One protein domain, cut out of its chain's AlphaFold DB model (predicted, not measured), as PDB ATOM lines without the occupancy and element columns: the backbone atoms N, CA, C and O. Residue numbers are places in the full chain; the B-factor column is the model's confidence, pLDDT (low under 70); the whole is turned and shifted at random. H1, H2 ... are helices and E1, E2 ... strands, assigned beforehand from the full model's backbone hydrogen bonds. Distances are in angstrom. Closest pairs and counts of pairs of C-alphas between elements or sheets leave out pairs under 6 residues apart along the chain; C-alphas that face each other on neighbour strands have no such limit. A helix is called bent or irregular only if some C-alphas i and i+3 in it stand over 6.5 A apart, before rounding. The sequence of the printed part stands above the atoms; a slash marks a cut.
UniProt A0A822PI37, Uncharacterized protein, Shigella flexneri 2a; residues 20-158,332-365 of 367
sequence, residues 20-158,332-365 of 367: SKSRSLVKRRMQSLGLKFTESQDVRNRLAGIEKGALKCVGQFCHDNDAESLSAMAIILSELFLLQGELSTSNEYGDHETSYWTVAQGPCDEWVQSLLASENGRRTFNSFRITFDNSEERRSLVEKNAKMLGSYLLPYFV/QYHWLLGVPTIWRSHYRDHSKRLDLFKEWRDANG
ATOM      1  N   SER A  20     165.894 175.757 123.976       92.31
ATOM      2  CA  SER A  20     165.864 174.470 123.264       92.31
ATOM      3  C   SER A  20     166.976 174.342 122.219       92.31
ATOM      4  O   SER A  20     167.634 173.303 122.152       92.31
ATOM      5  N   LYS A  21     167.240 175.406 121.448       92.69
ATOM      6  CA  LYS A  21     168.330 175.441 120.463       92.69
ATOM      7  C   LYS A  21     169.694 175.414 121.149       92.69
ATOM      8  O   LYS A  21     170.557 174.651 120.722       92.69
ATOM      9  N   SER A  22     169.871 176.183 122.222       93.44
ATOM     10  CA  SER A  22     171.128 176.221 122.982       93.44
ATOM     11  C   SER A  22     171.441 174.871 123.630       93.44
ATOM     12  O   SER A  22     172.538 174.346 123.472       93.44
ATOM     13  N   ARG A  23     170.452 174.231 124.267       95.81
ATOM     14  CA  ARG A  23     170.606 172.872 124.813       95.81
ATOM     15  C   ARG A  23     170.896 171.846 123.719       95.81
ATOM     16  O   ARG A  23     171.765 171.002 123.901       95.81
ATOM     17  N   SER A  24     170.210 171.921 122.577       96.69
ATOM     18  CA  SER A  24     170.477 171.031 121.441       96.69
ATOM     19  C   SER A  24     171.897 171.194 120.895       96.69
ATOM     20  O   SER A  24     172.504 170.198 120.502       96.69
ATOM     21  N   LEU A  25     172.427 172.422 120.870       95.56
ATOM     22  CA  LEU A  25     173.812 172.679 120.487       95.56
ATOM     23  C   LEU A  25     174.768 171.981 121.456       95.56
ATOM     24  O   LEU A  25     175.595 171.205 120.990       95.56
ATOM     25  N   VAL A  26     174.607 172.180 122.769       96.88
ATOM     26  CA  VAL A  26     175.442 171.525 123.792       96.88
ATOM     27  C   VAL A  26     175.435 170.007 123.624       96.88
ATOM     28  O   VAL A  26     176.503 169.415 123.503       96.88
ATOM     29  N   LYS A  27     174.256 169.380 123.510       96.44
ATOM     30  CA  LYS A  27     174.133 167.922 123.312       96.44
ATOM     31  C   LYS A  27     174.898 167.433 122.084       96.44
ATOM     32  O   LYS A  27     175.708 166.517 122.174       96.44
ATOM     33  N   ARG A  28     174.681 168.080 120.935       95.44
ATOM     34  CA  ARG A  28     175.366 167.737 119.679       95.44
ATOM     35  C   ARG A  28     176.885 167.877 119.809       95.44
ATOM     36  O   ARG A  28     177.635 167.063 119.282       95.44
ATOM     37  N   ARG A  29     177.344 168.916 120.507       95.25
ATOM     38  CA  ARG A  29     178.768 169.192 120.714       95.25
ATOM     39  C   ARG A  29     179.393 168.182 121.677       95.25
ATOM     40  O   ARG A  29     180.466 167.682 121.368       95.25
ATOM     41  N   MET A  30     178.697 167.775 122.737       95.25
ATOM     42  CA  MET A  30     179.130 166.681 123.618       95.25
ATOM     43  C   MET A  30     179.217 165.338 122.880       95.25
ATOM     44  O   MET A  30     180.209 164.629 123.014       95.25
ATOM     45  N   GLN A  31     178.242 165.020 122.021       92.69
ATOM     46  CA  GLN A  31     178.275 163.817 121.175       92.69
ATOM     47  C   GLN A  31     179.490 163.779 120.239       92.69
ATOM     48  O   GLN A  31     180.049 162.711 119.995       92.69
ATOM     49  N   SER A  32     179.941 164.944 119.769       93.19
ATOM     50  CA  SER A  32     181.116 165.062 118.899       93.19
ATOM     51  C   SER A  32     182.462 164.842 119.602       93.19
ATOM     52  O   SER A  32     183.486 164.783 118.930       93.19
ATOM     53  N   LEU A  33     182.486 164.693 120.933       91.44
ATOM     54  CA  LEU A  33     183.702 164.413 121.713       91.44
ATOM     55  C   LEU A  33     184.078 162.921 121.708       91.44
ATOM     56  O   LEU A  33     184.787 162.453 122.592       91.44
ATOM     57  N   GLY A  34     183.569 162.166 120.729       86.62
ATOM     58  CA  GLY A  34     183.953 160.780 120.491       86.62
ATOM     59  C   GLY A  34     183.324 159.765 121.450       86.62
ATOM     60  O   GLY A  34     183.841 158.662 121.592       86.62
ATOM     61  N   LEU A  35     182.171 160.075 122.060       86.38
ATOM     62  CA  LEU A  35     181.425 159.155 122.942       86.38
ATOM     63  C   LEU A  35     181.195 157.754 122.337       86.38
ATOM     64  O   LEU A  35     181.118 156.771 123.068       86.38
ATOM     65  N   LYS A  36     181.116 157.651 121.006       87.00
ATOM     66  CA  LYS A  36     180.973 156.374 120.286       87.00
ATOM     67  C   LYS A  36     182.212 155.470 120.344       87.00
ATOM     68  O   LYS A  36     182.094 154.282 120.083       87.00
ATOM     69  N   PHE A  37     183.376 156.021 120.680       84.88
ATOM     70  CA  PHE A  37     184.663 155.320 120.728       84.88
ATOM     71  C   PHE A  37     185.081 154.914 122.147       84.88
ATOM     72  O   PHE A  37     186.233 154.557 122.380       84.88
ATOM     73  N   THR A  38     184.179 155.008 123.128       85.88
ATOM     74  CA  THR A  38     184.473 154.573 124.494       85.88
ATOM     75  C   THR A  38     183.495 153.512 124.973       85.88
ATOM     76  O   THR A  38     182.274 153.690 124.961       85.88
ATOM     77  N   GLU A  39     184.056 152.403 125.444       84.81
ATOM     78  CA  GLU A  39     183.351 151.358 126.192       84.81
ATOM     79  C   GLU A  39     183.466 151.571 127.709       84.81
ATOM     80  O   GLU A  39     182.780 150.913 128.487       84.81
ATOM     81  N   SER A  40     184.295 152.527 128.150       90.75
ATOM     82  CA  SER A  40     184.489 152.817 129.569       90.75
ATOM     83  C   SER A  40     183.270 153.524 130.155       90.75
ATOM     84  O   SER A  40     182.965 154.671 129.811       90.75
ATOM     85  N   GLN A  41     182.599 152.853 131.095       92.00
ATOM     86  CA  GLN A  41     181.470 153.429 131.819       92.00
ATOM     87  C   GLN A  41     181.881 154.657 132.644       92.00
ATOM     88  O   GLN A  41     181.099 155.596 132.760       92.00
ATOM     89  N   ASP A  42     183.111 154.688 133.160       92.19
ATOM     90  CA  ASP A  42     183.648 155.833 133.902       92.19
ATOM     91  C   ASP A  42     183.743 157.088 133.017       92.19
ATOM     92  O   ASP A  42     183.190 158.137 133.351       92.19
ATOM     93  N   VAL A  43     184.323 156.952 131.818       93.06
ATOM     94  CA  VAL A  43     184.415 158.053 130.842       93.06
ATOM     95  C   VAL A  43     183.019 158.546 130.451       93.06
ATOM     96  O   VAL A  43     182.786 159.756 130.400       93.06
ATOM     97  N   ARG A  44     182.071 157.626 130.217       94.00
ATOM     98  CA  ARG A  44     180.672 157.967 129.902       94.00
ATOM     99  C   ARG A  44     179.997 158.722 131.047       94.00
ATOM    100  O   ARG A  44     179.368 159.747 130.798       94.00
ATOM    101  N   ASN A  45     180.152 158.255 132.286       94.94
ATOM    102  CA  ASN A  45     179.574 158.893 133.471       94.94
ATOM    103  C   ASN A  45     180.134 160.303 133.678       94.94
ATOM    104  O   ASN A  45     179.373 161.239 133.928       94.94
ATOM    105  N   ARG A  46     181.451 160.472 133.527       95.56
ATOM    106  CA  ARG A  46     182.124 161.763 133.690       95.56
ATOM    107  C   ARG A  46     181.695 162.769 132.620       95.56
ATOM    108  O   ARG A  46     181.306 163.884 132.956       95.56
ATOM    109  N   LEU A  47     181.635 162.356 131.349       95.88
ATOM    110  CA  LEU A  47     181.103 163.196 130.266       95.88
ATOM    111  C   LEU A  47     179.622 163.543 130.463       95.88
ATOM    112  O   LEU A  47     179.240 164.687 130.226       95.88
ATOM    113  N   ALA A  48     178.800 162.606 130.941       95.69
ATOM    114  CA  ALA A  48     177.399 162.874 131.265       95.69
ATOM    115  C   ALA A  48     177.252 163.890 132.415       95.69
ATOM    116  O   ALA A  48     176.343 164.723 132.391       95.69
ATOM    117  N   GLY A  49     178.157 163.863 133.399       97.69
ATOM    118  CA  GLY A  49     178.245 164.865 134.464       97.69
ATOM    119  C   GLY A  49     178.546 166.266 133.925       97.69
ATOM    120  O   GLY A  49     177.799 167.205 134.215       97.69
ATOM    121  N   ILE A  50     179.572 166.383 133.075       97.94
ATOM    122  CA  ILE A  50     179.948 167.635 132.396       97.94
ATOM    123  C   ILE A  50     178.785 168.146 131.534       97.94
ATOM    124  O   ILE A  50     178.406 169.313 131.637       97.94
ATOM    125  N   GLU A  51     178.160 167.276 130.733       98.06
ATOM    126  CA  GLU A  51     177.003 167.626 129.901       98.06
ATOM    127  C   GLU A  51     175.839 168.144 130.751       98.06
ATOM    128  O   GLU A  51     175.271 169.194 130.448       98.06
ATOM    129  N   LYS A  52     175.487 167.446 131.836       98.19
ATOM    130  CA  LYS A  52     174.407 167.857 132.744       98.19
ATOM    131  C   LYS A  52     174.682 169.237 133.346       98.19
ATOM    132  O   LYS A  52     173.770 170.067 133.394       98.19
ATOM    133  N   GLY A  53     175.917 169.488 133.775       98.12
ATOM    134  CA  GLY A  53     176.355 170.787 134.285       98.12
ATOM    135  C   GLY A  53     176.251 171.891 133.228       98.12
ATOM    136  O   GLY A  53     175.590 172.905 133.449       98.12
ATOM    137  N   ALA A  54     176.796 171.646 132.035       97.88
ATOM    138  CA  ALA A  54     176.738 172.566 130.903       97.88
ATOM    139  C   ALA A  54     175.291 172.880 130.472       97.88
ATOM    140  O   ALA A  54     174.956 174.033 130.204       97.88
ATOM    141  N   LEU A  55     174.399 171.882 130.459       98.00
ATOM    142  CA  LEU A  55     172.974 172.050 130.145       98.00
ATOM    143  C   LEU A  55     172.219 172.886 131.187       98.00
ATOM    144  O   LEU A  55     171.265 173.588 130.829       98.00
ATOM    145  N   LYS A  56     172.625 172.808 132.463       97.62
ATOM    146  CA  LYS A  56     172.100 173.665 133.531       97.62
ATOM    147  C   LYS A  56     172.543 175.111 133.306       97.62
ATOM    148  O   LYS A  56     171.681 175.976 133.182       97.62
ATOM    149  N   CYS A  57     173.847 175.351 133.170       97.31
ATOM    150  CA  CYS A  57     174.400 176.698 133.003       97.31
ATOM    151  C   CYS A  57     173.916 177.380 131.719       97.31
ATOM    152  O   CYS A  57     173.501 178.532 131.769       97.31
ATOM    153  N   VAL A  58     173.861 176.673 130.582       95.69
ATOM    154  CA  VAL A  58     173.332 177.259 129.336       95.69
ATOM    155  C   VAL A  58     171.838 177.579 129.446       95.69
ATOM    156  O   VAL A  58     171.354 178.504 128.800       95.69
ATOM    157  N   GLY A  59     171.094 176.812 130.251       94.88
ATOM    158  CA  GLY A  59     169.694 177.089 130.553       94.88
ATOM    159  C   GLY A  59     169.533 178.393 131.329       94.88
ATOM    160  O   GLY A  59     168.710 179.211 130.930       94.88
ATOM    161  N   GLN A  60     170.353 178.585 132.368       95.19
ATOM    162  CA  GLN A  60     170.389 179.815 133.160       95.19
ATOM    163  C   GLN A  60     170.805 181.012 132.303       95.19
ATOM    164  O   GLN A  60     170.077 181.990 132.230       95.19
ATOM    165  N   PHE A  61     171.881 180.870 131.525       94.81
ATOM    166  CA  PHE A  61     172.339 181.904 130.600       94.81
ATOM    167  C   PHE A  61     171.251 182.333 129.605       94.81
ATOM    168  O   PHE A  61     171.101 183.510 129.311       94.81
ATOM    169  N   CYS A  62     170.462 181.395 129.074       92.06
ATOM    170  CA  CYS A  62     169.375 181.754 128.160       92.06
ATOM    171  C   CYS A  62     168.224 182.509 128.848       92.06
ATOM    172  O   CYS A  62     167.444 183.152 128.146       92.06
ATOM    173  N   HIS A  63     168.085 182.387 130.171       90.31
ATOM    174  CA  HIS A  63     167.078 183.087 130.965       90.31
ATOM    175  C   HIS A  63     167.571 184.471 131.407       90.31
ATOM    176  O   HIS A  63     166.902 185.464 131.136       90.31
ATOM    177  N   ASP A  64     168.758 184.515 132.008       90.69
ATOM    178  CA  ASP A  64     169.313 185.694 132.681       90.69
ATOM    179  C   ASP A  64     170.198 186.544 131.762       90.69
ATOM    180  O   ASP A  64     170.341 187.748 131.969       90.69
ATOM    181  N   ASN A  65     170.761 185.932 130.712       89.56
ATOM    182  CA  ASN A  65     171.627 186.576 129.725       89.56
ATOM    183  C   ASN A  65     172.831 187.289 130.367       89.56
ATOM    184  O   ASN A  65     173.158 188.435 130.047       89.56
ATOM    185  N   ASP A  66     173.480 186.592 131.296       92.00
ATOM    186  CA  ASP A  66     174.543 187.104 132.150       92.00
ATOM    187  C   ASP A  66     175.881 186.364 131.936       92.00
ATOM    188  O   ASP A  66     175.943 185.227 131.458       92.00
ATOM    189  N   ALA A  67     176.987 187.020 132.285       93.31
ATOM    190  CA  ALA A  67     178.321 186.439 132.157       93.31
ATOM    191  C   ALA A  67     178.679 185.452 133.283       93.31
ATOM    192  O   ALA A  67     179.609 184.661 133.116       93.31
ATOM    193  N   GLU A  68     177.965 185.456 134.411       95.19
ATOM    194  CA  GLU A  68     178.212 184.557 135.543       95.19
ATOM    195  C   GLU A  68     177.839 183.115 135.175       95.19
ATOM    196  O   GLU A  68     178.639 182.198 135.356       95.19
ATOM    197  N   SER A  69     176.690 182.923 134.528       96.00
ATOM    198  CA  SER A  69     176.241 181.660 133.949       96.00
ATOM    199  C   SER A  69     177.239 181.115 132.923       96.00
ATOM    200  O   SER A  69     177.517 179.912 132.900       96.00
ATOM    201  N   LEU A  70     177.811 181.991 132.086       96.31
ATOM    202  CA  LEU A  70     178.857 181.623 131.125       96.31
ATOM    203  C   LEU A  70     180.171 181.257 131.823       96.31
ATOM    204  O   LEU A  70     180.800 180.270 131.448       96.31
ATOM    205  N   SER A  71     180.563 182.002 132.855       96.81
ATOM    206  CA  SER A  71     181.748 181.716 133.668       96.81
ATOM    207  C   SER A  71     181.617 180.370 134.390       96.81
ATOM    208  O   SER A  71     182.508 179.528 134.303       96.81
ATOM    209  N   ALA A  72     180.465 180.090 135.005       97.62
ATOM    210  CA  ALA A  72     180.176 178.799 135.626       97.62
ATOM    211  C   ALA A  72     180.228 177.650 134.605       97.62
ATOM    212  O   ALA A  72     180.802 176.594 134.876       97.62
ATOM    213  N   MET A  73     179.684 177.868 133.401       98.00
ATOM    214  CA  MET A  73     179.789 176.903 132.307       98.00
ATOM    215  C   MET A  73     181.245 176.687 131.878       98.00
ATOM    216  O   MET A  73     181.631 175.545 131.645       98.00
ATOM    217  N   ALA A  74     182.056 177.746 131.798       97.69
ATOM    218  CA  ALA A  74     183.476 177.646 131.476       97.69
ATOM    219  C   ALA A  74     184.207 176.748 132.483       97.69
ATOM    220  O   ALA A  74     184.887 175.812 132.067       97.69
ATOM    221  N   ILE A  75     184.006 176.950 133.789       98.00
ATOM    222  CA  ILE A  75     184.633 176.100 134.813       98.00
ATOM    223  C   ILE A  75     184.303 174.618 134.583       98.00
ATOM    224  O   ILE A  75     185.212 173.791 134.566       98.00
ATOM    225  N   ILE A  76     183.040 174.285 134.301       98.06
ATOM    226  CA  ILE A  76     182.614 172.904 134.011       98.06
ATOM    227  C   ILE A  76     183.263 172.371 132.724       98.06
ATOM    228  O   ILE A  76     183.761 171.250 132.693       98.06
ATOM    229  N   LEU A  77     183.279 173.167 131.652       97.88
ATOM    230  CA  LEU A  77     183.859 172.761 130.370       97.88
ATOM    231  C   LEU A  77     185.381 172.613 130.421       97.88
ATOM    232  O   LEU A  77     185.934 171.863 129.620       97.88
ATOM    233  N   SER A  78     186.066 173.297 131.339       96.06
ATOM    234  CA  SER A  78     187.523 173.214 131.467       96.06
ATOM    235  C   SER A  78     188.013 171.787 131.727       96.06
ATOM    236  O   SER A  78     189.063 171.393 131.227       96.06
ATOM    237  N   GLU A  79     187.202 170.966 132.397       95.75
ATOM    238  CA  GLU A  79     187.497 169.561 132.665       95.75
ATOM    239  C   GLU A  79     187.696 168.741 131.380       95.75
ATOM    240  O   GLU A  79     188.452 167.768 131.363       95.75
ATOM    241  N   LEU A  80     187.100 169.170 130.261       95.75
ATOM    242  CA  LEU A  80     187.293 168.538 128.957       95.75
ATOM    243  C   LEU A  80     188.749 168.584 128.473       95.75
ATOM    244  O   LEU A  80     189.127 167.777 127.630       95.75
ATOM    245  N   PHE A  81     189.603 169.454 129.018       91.75
ATOM    246  CA  PHE A  81     191.039 169.447 128.717       91.75
ATOM    247  C   PHE A  81     191.800 168.253 129.312       91.75
ATOM    248  O   PHE A  81     192.951 168.007 128.931       91.75
ATOM    249  N   LEU A  82     191.164 167.492 130.206       91.25
ATOM    250  CA  LEU A  82     191.643 166.190 130.669       91.25
ATOM    251  C   LEU A  82     191.213 165.052 129.736       91.25
ATOM    252  O   LEU A  82     191.800 163.976 129.796       91.25
ATOM    253  N   LEU A  83     190.217 165.268 128.871       92.25
ATOM    254  CA  LEU A  83     189.800 164.281 127.882       92.25
ATOM    255  C   LEU A  83     190.872 164.168 126.793       92.25
ATOM    256  O   LEU A  83     191.230 165.155 126.143       92.25
ATOM    257  N   GLN A  84     191.372 162.957 126.582       88.25
ATOM    258  CA  GLN A  84     192.359 162.654 125.556       88.25
ATOM    259  C   GLN A  84     191.901 161.485 124.694       88.25
ATOM    260  O   GLN A  84     191.298 160.526 125.179       88.25
ATOM    261  N   GLY A  85     192.208 161.583 123.407       89.00
ATOM    262  CA  GLY A  85     192.024 160.513 122.442       89.00
ATOM    263  C   GLY A  85     193.362 159.974 121.958       89.00
ATOM    264  O   GLY A  85     194.326 160.727 121.823       89.00
ATOM    265  N   GLU A  86     193.412 158.683 121.678       90.19
ATOM    266  CA  GLU A  86     194.546 157.997 121.074       90.19
ATOM    267  C   GLU A  86     194.043 157.229 119.853       90.19
ATOM    268  O   GLU A  86     193.220 156.324 119.976       90.19
ATOM    269  N   LEU A  87     194.503 157.642 118.676       90.50
ATOM    270  CA  LEU A  87     194.194 157.042 117.388       90.50
ATOM    271  C   LEU A  87     195.344 156.145 116.965       90.50
ATOM    272  O   LEU A  87     196.462 156.626 116.810       90.50
ATOM    273  N   SER A  88     195.044 154.874 116.720       91.06
ATOM    274  CA  SER A  88     195.944 153.943 116.056       91.06
ATOM    275  C   SER A  88     195.557 153.831 114.583       91.06
ATOM    276  O   SER A  88     194.402 153.542 114.246       91.06
ATOM    277  N   THR A  89     196.529 154.054 113.705       90.81
ATOM    278  CA  THR A  89     196.404 153.866 112.256       90.81
ATOM    279  C   THR A  89     197.517 152.978 111.724       90.81
ATOM    280  O   THR A  89     198.555 152.840 112.366       90.81
ATOM    281  N   SER A  90     197.323 152.425 110.530       89.75
ATOM    282  CA  SER A  90     198.401 151.816 109.748       89.75
ATOM    283  C   SER A  90     198.632 152.584 108.450       89.75
ATOM    284  O   SER A  90     197.664 153.008 107.807       89.75
ATOM    285  N   ASN A  91     199.898 152.775 108.075       85.38
ATOM    286  CA  ASN A  91     200.263 153.328 106.770       85.38
ATOM    287  C   ASN A  91     200.096 152.272 105.655       85.38
ATOM    288  O   ASN A  91     199.700 151.131 105.905       85.38
ATOM    289  N   GLU A  92     200.395 152.650 104.413       81.75
ATOM    290  CA  GLU A  92     200.294 151.767 103.240       81.75
ATOM    291  C   GLU A  92     201.258 150.562 103.264       81.75
ATOM    292  O   GLU A  92     201.006 149.567 102.586       81.75
ATOM    293  N   TYR A  93     202.311 150.619 104.086       84.25
ATOM    294  CA  TYR A  93     203.295 149.550 104.289       84.25
ATOM    295  C   TYR A  93     202.954 148.639 105.481       84.25
ATOM    296  O   TYR A  93     203.640 147.648 105.717       84.25
ATOM    297  N   GLY A  94     201.876 148.944 106.213       81.25
ATOM    298  CA  GLY A  94     201.445 148.203 107.397       81.25
ATOM    299  C   GLY A  94     202.057 148.689 108.713       81.25
ATOM    300  O   GLY A  94     201.678 148.164 109.762       81.25
ATOM    301  N   ASP A  95     202.926 149.705 108.700       86.06
ATOM    302  CA  ASP A  95     203.507 150.249 109.930       86.06
ATOM    303  C   ASP A  95     202.441 150.946 110.769       86.06
ATOM    304  O   ASP A  95     201.596 151.687 110.255       86.06
ATOM    305  N   HIS A  96     202.504 150.730 112.080       88.19
ATOM    306  CA  HIS A  96     201.583 151.331 113.030       88.19
ATOM    307  C   HIS A  96     202.021 152.740 113.429       88.19
ATOM    308  O   HIS A  96     203.146 152.964 113.869       88.19
ATOM    309  N   GLU A  97     201.080 153.677 113.360       86.38
ATOM    310  CA  GLU A  97     201.238 155.047 113.830       86.38
ATOM    311  C   GLU A  97     200.204 155.362 114.913       86.38
ATOM    312  O   GLU A  97     199.036 154.977 114.810       86.38
ATOM    313  N   THR A  98     200.629 156.123 115.923       86.25
ATOM    314  CA  THR A  98     199.758 156.615 116.995       86.25
ATOM    315  C   THR A  98     199.665 158.135 116.939       86.25
ATOM    316  O   THR A  98     200.676 158.830 116.902       86.25
ATOM    317  N   SER A  99     198.443 158.665 116.954       86.06
ATOM    318  CA  SER A  99     198.153 160.102 116.979       86.06
ATOM    319  C   SER A  99     197.270 160.454 118.171       86.06
ATOM    320  O   SER A  99     196.339 159.721 118.494       86.06
ATOM    321  N   TYR A 100     197.509 161.602 118.806       86.06
ATOM    322  CA  TYR A 100     196.740 162.025 119.981       86.06
ATOM    323  C   TYR A 100     195.768 163.161 119.671       86.06
ATOM    324  O   TYR A 100     196.133 164.129 119.001       86.06
ATOM    325  N   TRP A 101     194.559 163.049 120.228       88.31
ATOM    326  CA  TRP A 101     193.489 164.039 120.146       88.31
ATOM    327  C   TRP A 101     193.250 164.752 121.487       88.31
ATOM    328  O   TRP A 101     193.291 164.125 122.550       88.31
ATOM    329  N   THR A 102     192.928 166.044 121.440       87.62
ATOM    330  CA  THR A 102     192.384 166.833 122.554       87.62
ATOM    331  C   THR A 102     191.231 167.713 122.075       87.62
ATOM    332  O   THR A 102     191.123 168.048 120.893       87.62
ATOM    333  N   VAL A 103     190.398 168.180 123.008       89.94
ATOM    334  CA  VAL A 103     189.247 169.048 122.692       89.94
ATOM    335  C   VAL A 103     189.609 170.363 121.996       89.94
ATOM    336  O   VAL A 103     188.782 170.931 121.288       89.94
ATOM    337  N   ALA A 104     190.853 170.835 122.121       87.31
ATOM    338  CA  ALA A 104     191.314 172.039 121.433       87.31
ATOM    339  C   ALA A 104     191.489 171.850 119.913       87.31
ATOM    340  O   ALA A 104     191.642 172.836 119.186       87.31
ATOM    341  N   GLN A 105     191.472 170.602 119.434       85.88
ATOM    342  CA  GLN A 105     191.561 170.244 118.015       85.88
ATOM    343  C   GLN A 105     190.180 170.179 117.342       85.88
ATOM    344  O   GLN A 105     190.105 169.944 116.141       85.88
ATOM    345  N   GLY A 106     189.102 170.431 118.094       88.56
ATOM    346  CA  GLY A 106     187.736 170.446 117.578       88.56
ATOM    347  C   GLY A 106     187.038 169.081 117.655       88.56
ATOM    348  O   GLY A 106     187.442 168.231 118.452       88.56
ATOM    349  N   PRO A 107     185.962 168.876 116.871       91.44
ATOM    350  CA  PRO A 107     185.180 167.639 116.873       91.44
ATOM    351  C   PRO A 107     186.059 166.410 116.607       91.44
ATOM    352  O   PRO A 107     186.843 166.394 115.660       91.44
ATOM    353  N   CYS A 108     185.897 165.359 117.414       91.56
ATOM    354  CA  CYS A 108     186.707 164.144 117.315       91.56
ATOM    355  C   CYS A 108     186.568 163.478 115.938       91.56
ATOM    356  O   CYS A 108     187.568 163.129 115.321       91.56
ATOM    357  N   ASP A 109     185.343 163.369 115.424       88.88
ATOM    358  CA  ASP A 109     185.082 162.728 114.132       88.88
ATOM    359  C   ASP A 109     185.738 163.470 112.965       88.88
ATOM    360  O   ASP A 109     186.367 162.843 112.117       88.88
ATOM    361  N   GLU A 110     185.634 164.799 112.943       90.56
ATOM    362  CA  GLU A 110     186.263 165.629 111.911       90.56
ATOM    363  C   GLU A 110     187.791 165.516 111.969       90.56
ATOM    364  O   GLU A 110     188.447 165.429 110.933       90.56
ATOM    365  N   TRP A 111     188.359 165.448 113.177       89.69
ATOM    366  CA  TRP A 111     189.793 165.254 113.372       89.69
ATOM    367  C   TRP A 111     190.278 163.863 112.942       89.69
ATOM    368  O   TRP A 111     191.307 163.749 112.283       89.69
ATOM    369  N   VAL A 112     189.536 162.796 113.259       89.12
ATOM    370  CA  VAL A 112     189.885 161.441 112.799       89.12
ATOM    371  C   VAL A 112     189.845 161.389 111.271       89.12
ATOM    372  O   VAL A 112     190.781 160.891 110.652       89.12
ATOM    373  N   GLN A 113     188.799 161.939 110.649       88.44
ATOM    374  CA  GLN A 113     188.679 161.945 109.189       88.44
ATOM    375  C   GLN A 113     189.783 162.762 108.513       88.44
ATOM    376  O   GLN A 113     190.314 162.323 107.494       88.44
ATOM    377  N   SER A 114     190.173 163.909 109.079       87.19
ATOM    378  CA  SER A 114     191.253 164.721 108.507       87.19
ATOM    379  C   SER A 114     192.607 164.009 108.543       87.19
ATOM    380  O   SER A 114     193.385 164.147 107.602       87.19
ATOM    381  N   LEU A 115     192.867 163.189 109.567       83.69
ATOM    382  CA  LEU A 115     194.066 162.351 109.617       83.69
ATOM    383  C   LEU A 115     194.022 161.195 108.616       83.69
ATOM    384  O   LEU A 115     195.032 160.900 107.985       83.69
ATOM    385  N   LEU A 116     192.869 160.546 108.445       84.25
ATOM    386  CA  LEU A 116     192.731 159.436 107.495       84.25
ATOM    387  C   LEU A 116     192.824 159.894 106.031       84.25
ATOM    388  O   LEU A 116     193.279 159.133 105.180       84.25
ATOM    389  N   ALA A 117     192.417 161.133 105.751       80.75
ATOM    390  CA  ALA A 117     192.440 161.742 104.423       80.75
ATOM    391  C   ALA A 117     193.763 162.456 104.074       80.75
ATOM    392  O   ALA A 117     193.819 163.131 103.049       80.75
ATOM    393  N   SER A 118     194.803 162.364 104.916       67.56
ATOM    394  CA  SER A 118     196.028 163.161 104.749       67.56
ATOM    395  C   SER A 118     196.742 162.900 103.414       67.56
ATOM    396  O   SER A 118     196.778 161.767 102.938       67.56
ATOM    397  N   GLU A 119     197.383 163.934 102.862       57.25
ATOM    398  CA  GLU A 119     198.106 163.900 101.577       57.25
ATOM    399  C   GLU A 119     199.288 162.907 101.544       57.25
ATOM    400  O   GLU A 119     199.720 162.502 100.470       57.25
ATOM    401  N   ASN A 120     199.768 162.451 102.708       59.22
ATOM    402  CA  ASN A 120     200.929 161.562 102.865       59.22
ATOM    403  C   ASN A 120     200.616 160.067 102.636       59.22
ATOM    404  O   ASN A 120     201.313 159.205 103.169       59.22
ATOM    405  N   GLY A 121     199.560 159.752 101.885       64.12
ATOM    406  CA  GLY A 121     199.113 158.382 101.627       64.12
ATOM    407  C   GLY A 121     197.920 157.954 102.486       64.12
ATOM    408  O   GLY A 121     197.594 158.547 103.518       64.12
ATOM    409  N   ARG A 122     197.220 156.913 102.025       71.38
ATOM    410  CA  ARG A 122     195.976 156.441 102.644       71.38
ATOM    411  C   ARG A 122     196.289 155.740 103.966       71.38
ATOM    412  O   ARG A 122     196.867 154.657 103.972       71.38
ATOM    413  N   ARG A 123     195.865 156.332 105.081       84.06
ATOM    414  CA  ARG A 123     195.951 155.697 106.402       84.06
ATOM    415  C   ARG A 123     194.727 154.828 106.643       84.06
ATOM    416  O   ARG A 123     193.599 155.235 106.359       84.06
ATOM    417  N   THR A 124     194.940 153.645 107.202       87.31
ATOM    418  CA  THR A 124     193.854 152.751 107.612       87.31
ATOM    419  C   THR A 124     193.564 152.958 109.092       87.31
ATOM    420  O   THR A 124     194.481 152.994 109.909       87.31
ATOM    421  N   PHE A 125     192.289 153.132 109.438       91.00
ATOM    422  CA  PHE A 125     191.838 153.232 110.824       91.00
ATOM    423  C   PHE A 125     191.919 151.862 111.501       91.00
ATOM    424  O   PHE A 125     191.295 150.919 111.015       91.00
ATOM    425  N   ASN A 126     192.606 151.773 112.642       90.69
ATOM    426  CA  ASN A 126     192.652 150.544 113.435       90.69
ATOM    427  C   ASN A 126     191.750 150.668 114.662       90.69
ATOM    428  O   ASN A 126     190.821 149.886 114.851       90.69
ATOM    429  N   SER A 127     192.011 151.666 115.505       90.94
ATOM    430  CA  SER A 127     191.240 151.895 116.722       90.94
ATOM    431  C   SER A 127     191.361 153.338 117.192       90.94
ATOM    432  O   SER A 127     192.327 154.038 116.890       90.94
ATOM    433  N   PHE A 128     190.370 153.783 117.962       91.19
ATOM    434  CA  PHE A 128     190.433 155.041 118.691       91.19
ATOM    435  C   PHE A 128     189.996 154.801 120.125       91.19
ATOM    436  O   PHE A 128     188.937 154.218 120.360       91.19
ATOM    437  N   ARG A 129     190.806 155.245 121.082       90.56
ATOM    438  CA  ARG A 129     190.525 155.122 122.510       90.56
ATOM    439  C   ARG A 129     190.408 156.501 123.127       90.56
ATOM    440  O   ARG A 129     191.273 157.342 122.920       90.56
ATOM    441  N   ILE A 130     189.383 156.700 123.950       92.19
ATOM    442  CA  ILE A 130     189.210 157.929 124.730       92.19
ATOM    443  C   ILE A 130     189.336 157.626 126.211       92.19
ATOM    444  O   ILE A 130     188.704 156.700 126.725       92.19
ATOM    445  N   THR A 131     190.132 158.431 126.902       90.94
ATOM    446  CA  THR A 131     190.305 158.367 128.352       90.94
ATOM    447  C   THR A 131     190.327 159.768 128.945       90.94
ATOM    448  O   THR A 131     190.591 160.753 128.254       90.94
ATOM    449  N   PHE A 132     190.047 159.860 130.241       90.69
ATOM    450  CA  PHE A 132     190.447 161.029 131.008       90.69
ATOM    451  C   PHE A 132     191.863 160.824 131.531       90.69
ATOM    452  O   PHE A 132     192.228 159.732 131.963       90.69
ATOM    453  N   ASP A 133     192.653 161.886 131.477       86.31
ATOM    454  CA  ASP A 133     193.959 161.933 132.103       86.31
ATOM    455  C   ASP A 133     193.813 161.842 133.630       86.31
ATOM    456  O   ASP A 133     193.022 162.574 134.239       86.31
ATOM    457  N   ASN A 134     194.568 160.920 134.226       84.69
ATOM    458  CA  ASN A 134     194.573 160.647 135.661       84.69
ATOM    459  C   ASN A 134     195.772 161.294 136.377       84.69
ATOM    460  O   ASN A 134     195.925 161.108 137.580       84.69
ATOM    461  N   SER A 135     196.614 162.051 135.665       85.50
ATOM    462  CA  SER A 135     197.705 162.816 136.266       85.50
ATOM    463  C   SER A 135     197.167 163.915 137.187       85.50
ATOM    464  O   SER A 135     196.464 164.829 136.740       85.50
ATOM    465  N   GLU A 136     197.532 163.852 138.470       87.19
ATOM    466  CA  GLU A 136     197.194 164.885 139.459       87.19
ATOM    467  C   GLU A 136     197.762 166.252 139.067       87.19
ATOM    468  O   GLU A 136     197.075 167.266 139.187       87.19
ATOM    469  N   GLU A 137     198.978 166.280 138.515       82.69
ATOM    470  CA  GLU A 137     199.619 167.513 138.056       82.69
ATOM    471  C   GLU A 137     198.805 168.174 136.936       82.69
ATOM    472  O   GLU A 137     198.500 169.366 136.998       82.69
ATOM    473  N   ARG A 138     198.372 167.400 135.932       81.94
ATOM    474  CA  ARG A 138     197.552 167.946 134.842       81.94
ATOM    475  C   ARG A 138     196.183 168.405 135.339       81.94
ATOM    476  O   ARG A 138     195.699 169.439 134.882       81.94
ATOM    477  N   ARG A 139     195.567 167.667 136.269       88.44
ATOM    478  CA  ARG A 139     194.307 168.080 136.906       88.44
ATOM    479  C   ARG A 139     194.469 169.428 137.608       88.44
ATOM    480  O   ARG A 139     193.701 170.337 137.311       88.44
ATOM    481  N   SER A 140     195.503 169.585 138.433       87.75
ATOM    482  CA  SER A 140     195.796 170.841 139.132       87.75
ATOM    483  C   SER A 140     195.999 172.012 138.162       87.75
ATOM    484  O   SER A 140     195.485 173.109 138.380       87.75
ATOM    485  N   LEU A 141     196.686 171.780 137.040       83.06
ATOM    486  CA  LEU A 141     196.903 172.805 136.017       83.06
ATOM    487  C   LEU A 141     195.617 173.213 135.289       83.06
ATOM    488  O   LEU A 141     195.424 174.402 135.021       83.06
ATOM    489  N   VAL A 142     194.739 172.254 134.983       89.19
ATOM    490  CA  VAL A 142     193.418 172.540 134.404       89.19
ATOM    491  C   VAL A 142     192.564 173.327 135.396       89.19
ATOM    492  O   VAL A 142     191.981 174.334 135.005       89.19
ATOM    493  N   GLU A 143     192.548 172.938 136.671       91.69
ATOM    494  CA  GLU A 143     191.804 173.630 137.731       91.69
ATOM    495  C   GLU A 143     192.298 175.070 137.940       91.69
ATOM    496  O   GLU A 143     191.486 175.997 137.924       91.69
ATOM    497  N   LYS A 144     193.621 175.290 138.032       89.62
ATOM    498  CA  LYS A 144     194.222 176.634 138.179       89.62
ATOM    499  C   LYS A 144     193.827 177.578 137.036       89.62
ATOM    500  O   LYS A 144     193.746 178.784 137.237       89.62
ATOM    501  N   ASN A 145     193.559 177.040 135.845       89.62
ATOM    502  CA  ASN A 145     193.292 177.815 134.631       89.62
ATOM    503  C   ASN A 145     191.891 177.569 134.058       89.62
ATOM    504  O   ASN A 145     191.634 177.846 132.881       89.62
ATOM    505  N   ALA A 146     190.979 177.060 134.889       93.31
ATOM    506  CA  ALA A 146     189.666 176.602 134.460       93.31
ATOM    507  C   ALA A 146     188.877 177.700 133.738       93.31
ATOM    508  O   ALA A 146     188.253 177.446 132.707       93.31
ATOM    509  N   LYS A 147     188.971 178.945 134.225       92.88
ATOM    510  CA  LYS A 147     188.310 180.099 133.609       92.88
ATOM    511  C   LYS A 147     188.776 180.299 132.169       92.88
ATOM    512  O   LYS A 147     187.945 180.301 131.269       92.88
ATOM    513  N   MET A 148     190.081 180.405 131.927       93.38
ATOM    514  CA  MET A 148     190.634 180.623 130.586       93.38
ATOM    515  C   MET A 148     190.319 179.455 129.641       93.38
ATOM    516  O   MET A 148     189.758 179.658 128.563       93.38
ATOM    517  N   LEU A 149     190.645 178.226 130.058       93.31
ATOM    518  CA  LEU A 149     190.463 177.017 129.250       93.31
ATOM    519  C   LEU A 149     188.987 176.780 128.915       93.31
ATOM    520  O   LEU A 149     188.622 176.551 127.764       93.31
ATOM    521  N   GLY A 150     188.116 176.894 129.911       96.00
ATOM    522  CA  GLY A 150     186.678 176.788 129.726       96.00
ATOM    523  C   GLY A 150     186.114 177.847 128.788       96.00
ATOM    524  O   GLY A 150     185.323 177.536 127.899       96.00
ATOM    525  N   SER A 151     186.558 179.094 128.952       96.19
ATOM    526  CA  SER A 151     186.089 180.227 128.150       96.19
ATOM    527  C   SER A 151     186.502 180.105 126.690       96.19
ATOM    528  O   SER A 151     185.695 180.394 125.809       96.19
ATOM    529  N   TYR A 152     187.699 179.574 126.427       95.44
ATOM    530  CA  TYR A 152     188.147 179.198 125.085       95.44
ATOM    531  C   TYR A 152     187.172 178.233 124.385       95.44
ATOM    532  O   TYR A 152     186.967 178.330 123.174       95.44
ATOM    533  N   LEU A 153     186.541 177.314 125.129       95.44
ATOM    534  CA  LEU A 153     185.575 176.356 124.581       95.44
ATOM    535  C   LEU A 153     184.159 176.922 124.442       95.44
ATOM    536  O   LEU A 153     183.375 176.380 123.661       95.44
ATOM    537  N   LEU A 154     183.802 177.989 125.163       95.88
ATOM    538  CA  LEU A 154     182.429 178.498 125.209       95.88
ATOM    539  C   LEU A 154     181.803 178.744 123.819       95.88
ATOM    540  O   LEU A 154     180.687 178.264 123.615       95.88
ATOM    541  N   PRO A 155     182.471 179.375 122.830       93.88
ATOM    542  CA  PRO A 155     181.877 179.585 121.502       93.88
ATOM    543  C   PRO A 155     181.574 178.294 120.729       93.88
ATOM    544  O   PRO A 155     180.766 178.302 119.801       93.88
ATOM    545  N   TYR A 156     182.205 177.171 121.088       93.50
ATOM    546  CA  TYR A 156     181.892 175.870 120.495       93.50
ATOM    547  C   TYR A 156     180.558 175.314 121.023       93.50
ATOM    548  O   TYR A 156     179.810 174.678 120.271       93.50
ATOM    549  N   PHE A 157     180.239 175.587 122.294       94.69
ATOM    550  CA  PHE A 157     179.071 175.057 123.008       94.69
ATOM    551  C   PHE A 157     177.889 176.030 123.104       94.69
ATOM    552  O   PHE A 157     176.748 175.589 123.259       94.69
ATOM    553  N   VAL A 158     178.131 177.334 122.989       93.12
ATOM    554  CA  VAL A 158     177.135 178.401 123.130       93.12
ATOM    555  C   VAL A 158     177.143 179.264 121.874       93.12
ATOM    556  O   VAL A 158     178.188 179.566 121.308       93.12
ATOM    557  N   GLN A 332     197.857 177.230 115.425       83.62
ATOM    558  CA  GLN A 332     199.246 176.856 115.710       83.62
ATOM    559  C   GLN A 332     199.942 177.710 116.785       83.62
ATOM    560  O   GLN A 332     201.032 177.353 117.213       83.62
ATOM    561  N   TYR A 333     199.352 178.837 117.188       87.12
ATOM    562  CA  TYR A 333     199.900 179.780 118.164       87.12
ATOM    563  C   TYR A 333     199.073 179.853 119.449       87.12
ATOM    564  O   TYR A 333     199.472 180.553 120.374       87.12
ATOM    565  N   HIS A 334     197.954 179.125 119.568       87.50
ATOM    566  CA  HIS A 334     197.156 179.159 120.803       87.50
ATOM    567  C   HIS A 334     197.938 178.648 122.026       87.50
ATOM    568  O   HIS A 334     197.628 179.022 123.154       87.50
ATOM    569  N   TRP A 335     198.973 177.826 121.822       81.00
ATOM    570  CA  TRP A 335     199.854 177.377 122.902       81.00
ATOM    571  C   TRP A 335     200.626 178.529 123.562       81.00
ATOM    572  O   TRP A 335     200.907 178.440 124.753       81.00
ATOM    573  N   LEU A 336     200.896 179.633 122.847       82.81
ATOM    574  CA  LEU A 336     201.489 180.848 123.432       82.81
ATOM    575  C   LEU A 336     200.586 181.466 124.508       82.81
ATOM    576  O   LEU A 336     201.058 182.179 125.388       82.81
ATOM    577  N   LEU A 337     199.286 181.181 124.433       84.88
ATOM    578  CA  LEU A 337     198.258 181.626 125.369       84.88
ATOM    579  C   LEU A 337     197.860 180.537 126.360       84.88
ATOM    580  O   LEU A 337     196.925 180.726 127.124       84.88
ATOM    581  N   GLY A 338     198.530 179.386 126.333       77.50
ATOM    582  CA  GLY A 338     198.228 178.303 127.255       77.50
ATOM    583  C   GLY A 338     197.144 177.340 126.868       77.50
ATOM    584  O   GLY A 338     196.739 176.522 127.689       77.50
ATOM    585  N   VAL A 339     196.679 177.396 125.625       83.38
ATOM    586  CA  VAL A 339     195.753 176.385 125.135       83.38
ATOM    587  C   VAL A 339     196.565 175.205 124.586       83.38
ATOM    588  O   VAL A 339     197.285 175.365 123.591       83.38
ATOM    589  N   PRO A 340     196.450 174.005 125.174       72.81
ATOM    590  CA  PRO A 340     197.164 172.820 124.706       72.81
ATOM    591  C   PRO A 340     196.619 172.385 123.332       72.81
ATOM    592  O   PRO A 340     195.555 171.777 123.238       72.81
ATOM    593  N   THR A 341     197.331 172.729 122.253       67.62
ATOM    594  CA  THR A 341     196.870 172.585 120.856       67.62
ATOM    595  C   THR A 341     197.709 171.636 119.988       67.62
ATOM    596  O   THR A 341     198.853 171.300 120.299       67.62
ATOM    597  N   ILE A 342     197.091 171.256 118.855       54.16
ATOM    598  CA  ILE A 342     197.530 170.434 117.704       54.16
ATOM    599  C   ILE A 342     199.044 170.220 117.567       54.16
ATOM    600  O   ILE A 342     199.502 169.078 117.558       54.16
ATOM    601  N   TRP A 343     199.836 171.290 117.440       44.91
ATOM    602  CA  TRP A 343     201.222 171.209 116.948       44.91
ATOM    603  C   TRP A 343     202.165 170.376 117.813       44.91
ATOM    604  O   TRP A 343     203.169 169.859 117.331       44.91
ATOM    605  N   ARG A 344     201.833 170.224 119.091       48.12
ATOM    606  CA  ARG A 344     202.638 169.461 120.033       48.12
ATOM    607  C   ARG A 344     202.007 168.114 120.403       48.12
ATOM    608  O   ARG A 344     202.717 167.274 120.930       48.12
ATOM    609  N   SER A 345     200.729 167.869 120.105       47.44
ATOM    610  CA  SER A 345     200.046 166.606 120.444       47.44
ATOM    611  C   SER A 345     200.276 165.499 119.415       47.44
ATOM    612  O   SER A 345     200.331 164.337 119.794       47.44
ATOM    613  N   HIS A 346     200.471 165.837 118.137       49.38
ATOM    614  CA  HIS A 346     200.666 164.840 117.075       49.38
ATOM    615  C   HIS A 346     201.972 164.040 117.184       49.38
ATOM    616  O   HIS A 346     202.017 162.905 116.730       49.38
ATOM    617  N   TYR A 347     203.009 164.611 117.801       48.66
ATOM    618  CA  TYR A 347     204.364 164.041 117.813       48.66
ATOM    619  C   TYR A 347     204.914 163.778 119.219       48.66
ATOM    620  O   TYR A 347     206.090 163.449 119.374       48.66
ATOM    621  N   ARG A 348     204.107 163.982 120.268       58.34
ATOM    622  CA  ARG A 348     204.563 163.850 121.656       58.34
ATOM    623  C   ARG A 348     203.773 162.790 122.399       58.34
ATOM    624  O   ARG A 348     202.545 162.825 122.456       58.34
ATOM    625  N   ASP A 349     204.527 161.897 123.020       65.62
ATOM    626  CA  ASP A 349     204.053 160.969 124.034       65.62
ATOM    627  C   ASP A 349     203.487 161.711 125.265       65.62
ATOM    628  O   ASP A 349     203.428 162.943 125.344       65.62
ATOM    629  N   HIS A 350     202.974 160.945 126.222       63.41
ATOM    630  CA  HIS A 350     202.327 161.497 127.408       63.41
ATOM    631  C   HIS A 350     203.277 162.333 128.289       63.41
ATOM    632  O   HIS A 350     202.890 163.418 128.720       63.41
ATOM    633  N   SER A 351     204.525 161.898 128.500       66.31
ATOM    634  CA  SER A 351     205.500 162.634 129.321       66.31
ATOM    635  C   SER A 351     205.893 163.964 128.678       66.31
ATOM    636  O   SER A 351     205.817 165.007 129.325       66.31
ATOM    637  N   LYS A 352     206.168 163.979 127.368       67.75
ATOM    638  CA  LYS A 352     206.475 165.213 126.628       67.75
ATOM    639  C   LYS A 352     205.295 166.176 126.542       67.75
ATOM    640  O   LYS A 352     205.515 167.357 126.280       67.75
ATOM    641  N   ARG A 353     204.051 165.703 126.695       66.12
ATOM    642  CA  ARG A 353     202.861 166.564 126.832       66.12
ATOM    643  C   ARG A 353     202.783 167.202 128.215       66.12
ATOM    644  O   ARG A 353     202.397 168.360 128.301       66.12
ATOM    645  N   LEU A 354     203.184 166.504 129.272       66.12
ATOM    646  CA  LEU A 354     203.238 167.068 130.620       66.12
ATOM    647  C   LEU A 354     204.298 168.175 130.736       66.12
ATOM    648  O   LEU A 354     204.014 169.241 131.276       66.12
ATOM    649  N   ASP A 355     205.474 167.986 130.135       67.00
ATOM    650  CA  ASP A 355     206.531 169.011 130.125       67.00
ATOM    651  C   ASP A 355     206.099 170.298 129.408       67.00
ATOM    652  O   ASP A 355     206.483 171.401 129.783       67.00
ATOM    653  N   LEU A 356     205.203 170.186 128.428       63.69
ATOM    654  CA  LEU A 356     204.607 171.343 127.760       63.69
ATOM    655  C   LEU A 356     203.668 172.144 128.629       63.69
ATOM    656  O   LEU A 356     203.629 173.370 128.541       63.69
ATOM    657  N   PHE A 357     202.892 171.440 129.438       63.03
ATOM    658  CA  PHE A 357     202.046 172.064 130.436       63.03
ATOM    659  C   PHE A 357     202.896 172.785 131.500       63.03
ATOM    660  O   PHE A 357     202.473 173.826 131.998       63.03
ATOM    661  N   LYS A 358     204.117 172.309 131.785       64.81
ATOM    662  CA  LYS A 358     205.085 173.001 132.654       64.81
ATOM    663  C   LYS A 358     205.698 174.237 131.988       64.81
ATOM    664  O   LYS A 358     205.654 175.308 132.584       64.81
ATOM    665  N   GLU A 359     206.176 174.133 130.743       62.81
ATOM    666  CA  GLU A 359     206.669 175.288 129.960       62.81
ATOM    667  C   GLU A 359     205.621 176.411 129.884       62.81
ATOM    668  O   GLU A 359     205.941 177.598 129.951       62.81
ATOM    669  N   TRP A 360     204.345 176.035 129.768       60.09
ATOM    670  CA  TRP A 360     203.232 176.972 129.754       60.09
ATOM    671  C   TRP A 360     203.106 177.806 131.043       60.09
ATOM    672  O   TRP A 360     202.851 179.014 130.957       60.09
ATOM    673  N   ARG A 361     203.295 177.187 132.217       53.97
ATOM    674  CA  ARG A 361     203.253 177.860 133.527       53.97
ATOM    675  C   ARG A 361     204.307 178.962 133.604       53.97
ATOM    676  O   ARG A 361     204.000 180.083 134.005       53.97
ATOM    677  N   ASP A 362     205.524 178.640 133.183       55.50
ATOM    678  CA  ASP A 362     206.677 179.523 133.343       55.50
ATOM    679  C   ASP A 362     206.611 180.717 132.371       55.50
ATOM    680  O   ASP A 362     206.984 181.832 132.727       55.50
ATOM    681  N   ALA A 363     206.039 180.529 131.175       47.56
ATOM    682  CA  ALA A 363     205.918 181.578 130.159       47.56
ATOM    683  C   ALA A 363     204.793 182.603 130.413       47.56
ATOM    684  O   ALA A 363     204.821 183.697 129.847       47.56
ATOM    685  N   ASN A 364     203.781 182.276 131.228       49.69
ATOM    686  CA  ASN A 364     202.623 183.153 131.453       49.69
ATOM    687  C   ASN A 364     202.620 183.896 132.791       49.69
ATOM    688  O   ASN A 364     201.678 184.647 133.043       49.69
ATOM    689  N   GLY A 365     203.662 183.739 133.614       43.94
ATOM    690  CA  GLY A 365     203.801 184.477 134.873       43.94
ATOM    691  C   GLY A 365     202.759 184.110 135.932       43.94
ATOM    692  O   GLY A 365     202.605 184.832 136.910       43.94
TER     693      GLY A 365
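Overview. This is residues 20 to 158 and 332 to 365 of the 367 residues of an uncharacterized protein of Shigella flexneri 2a (UniProt A0A822PI37). Three helices, H1, H2 and H3, run up and down beside one another in chain order, with H6 crossing H3; from the far end of H3 a three-stranded antiparallel sheet reaches on along the longest axis, with the short helix H4 covering one of its faces. H5 packs on residues 78 to 82 of H3, and the last three helices, H7, H8 and H9, form a loosely joined group whose H8 grazes the sheet. The printed part has 173 residues with nine named helices and three named strands, in the order H1 H2 H3 E1 E2 H4 E3 H5 H6 H7 H8 H9; the class is mostly helix and the sheet's order is E2 - E1 - E3. The whole is compact, with a radius of gyration of the C-alphas of 16.7 A, and spans 57 by 39 by 30 A.

Along the chain. H1, residues 20 to 31, begins at C-alpha 20 at (165.864, 174.470, 123.264) and is 16.5 A long. H2, residues 41 to 64, is the longest helix at 34.5 A, and H3, residues 67 to 82, is 24.3 A long, ending at C-alpha 82 at (191.643, 166.190, 130.669). E1, residues 83 to 90, is 23.6 A long; E2, residues 96 to 102, is 20.4 A; H4 is residues 108 to 116; E3, residues 124 to 132, is 25.1 A. H5 is residues 136 to 144 and H6 residues 146 to 157. After the cut come H7, residues 332 to 337, H8, residues 342 to 345, and H9, residues 350 to 363, 20.6 A long, ending at C-alpha 363 at (205.918, 181.578, 130.159). H6 and H7 are irregular: C-alphas 152 and 155 are 7.2 A apart, and C-alphas 332 and 335 are 7.2 A apart.

Arrangement. H1 and H2 form a helical hairpin and touch, closest at the C-alphas of Arg 23 and Leu 55, 5.9 A, at a shallow tilt of 23 degrees, opposite ways. H2 and H3 form another, closest at the C-alphas of Phe 61 and Ser 69, 5.1 A, at 16 degrees. H3 is the hub: it also touches H5, closest at the C-alphas of Ser 78 and Val 142, 6.6 A, and H6, about perpendicular at 83 degrees, closest at the C-alphas of Ala 74 and Gly 150, 3.7 A. E1 and E2 are a hairpin, with N 87 and O 99 within hydrogen-bond range at 2.8 A; E1 and E3 are antiparallel, with N 86 and O 129 at 2.8 A. E2, H4 and E3 make a split strand-helix-strand unit, two strands running the same way with E1 between them, and its crossover is right-handed. The sheet with H2 and H4 on one face makes two layers; H4 has a height over the sheet of 8.6 A. H5 and H9 only just touch, with 3 pairs of C-alphas within 8 A, closest at those of Arg 138 and Leu 354, 7.1 A. H7 and H8 are close but not clearly touching, closest at the C-alphas of Gln 332 and Trp 343, 6.1 A. Every O i to N i+4 pair is within hydrogen-bond range in H1, H2, H4 and H5; H3 has 8 of 12, H6 5 of 8, H9 9 of 10 and H7 0 of 2, with 2 of 3 O i to N i+3 pairs, while H8 is too short for such a pair.

Size, cuts and confidence. The two C-alphas farthest apart are those of Asp 64 and Tyr 93, 57.2 A. Residues 159 to 331 are cut out, and C-alphas 158 and 332 are 23.4 A apart across the cut. Of the links that are printed whole, none is long. Mean pLDDT of the printed part is 85.3; residues 118 to 121 and 341 to 365 are under 70.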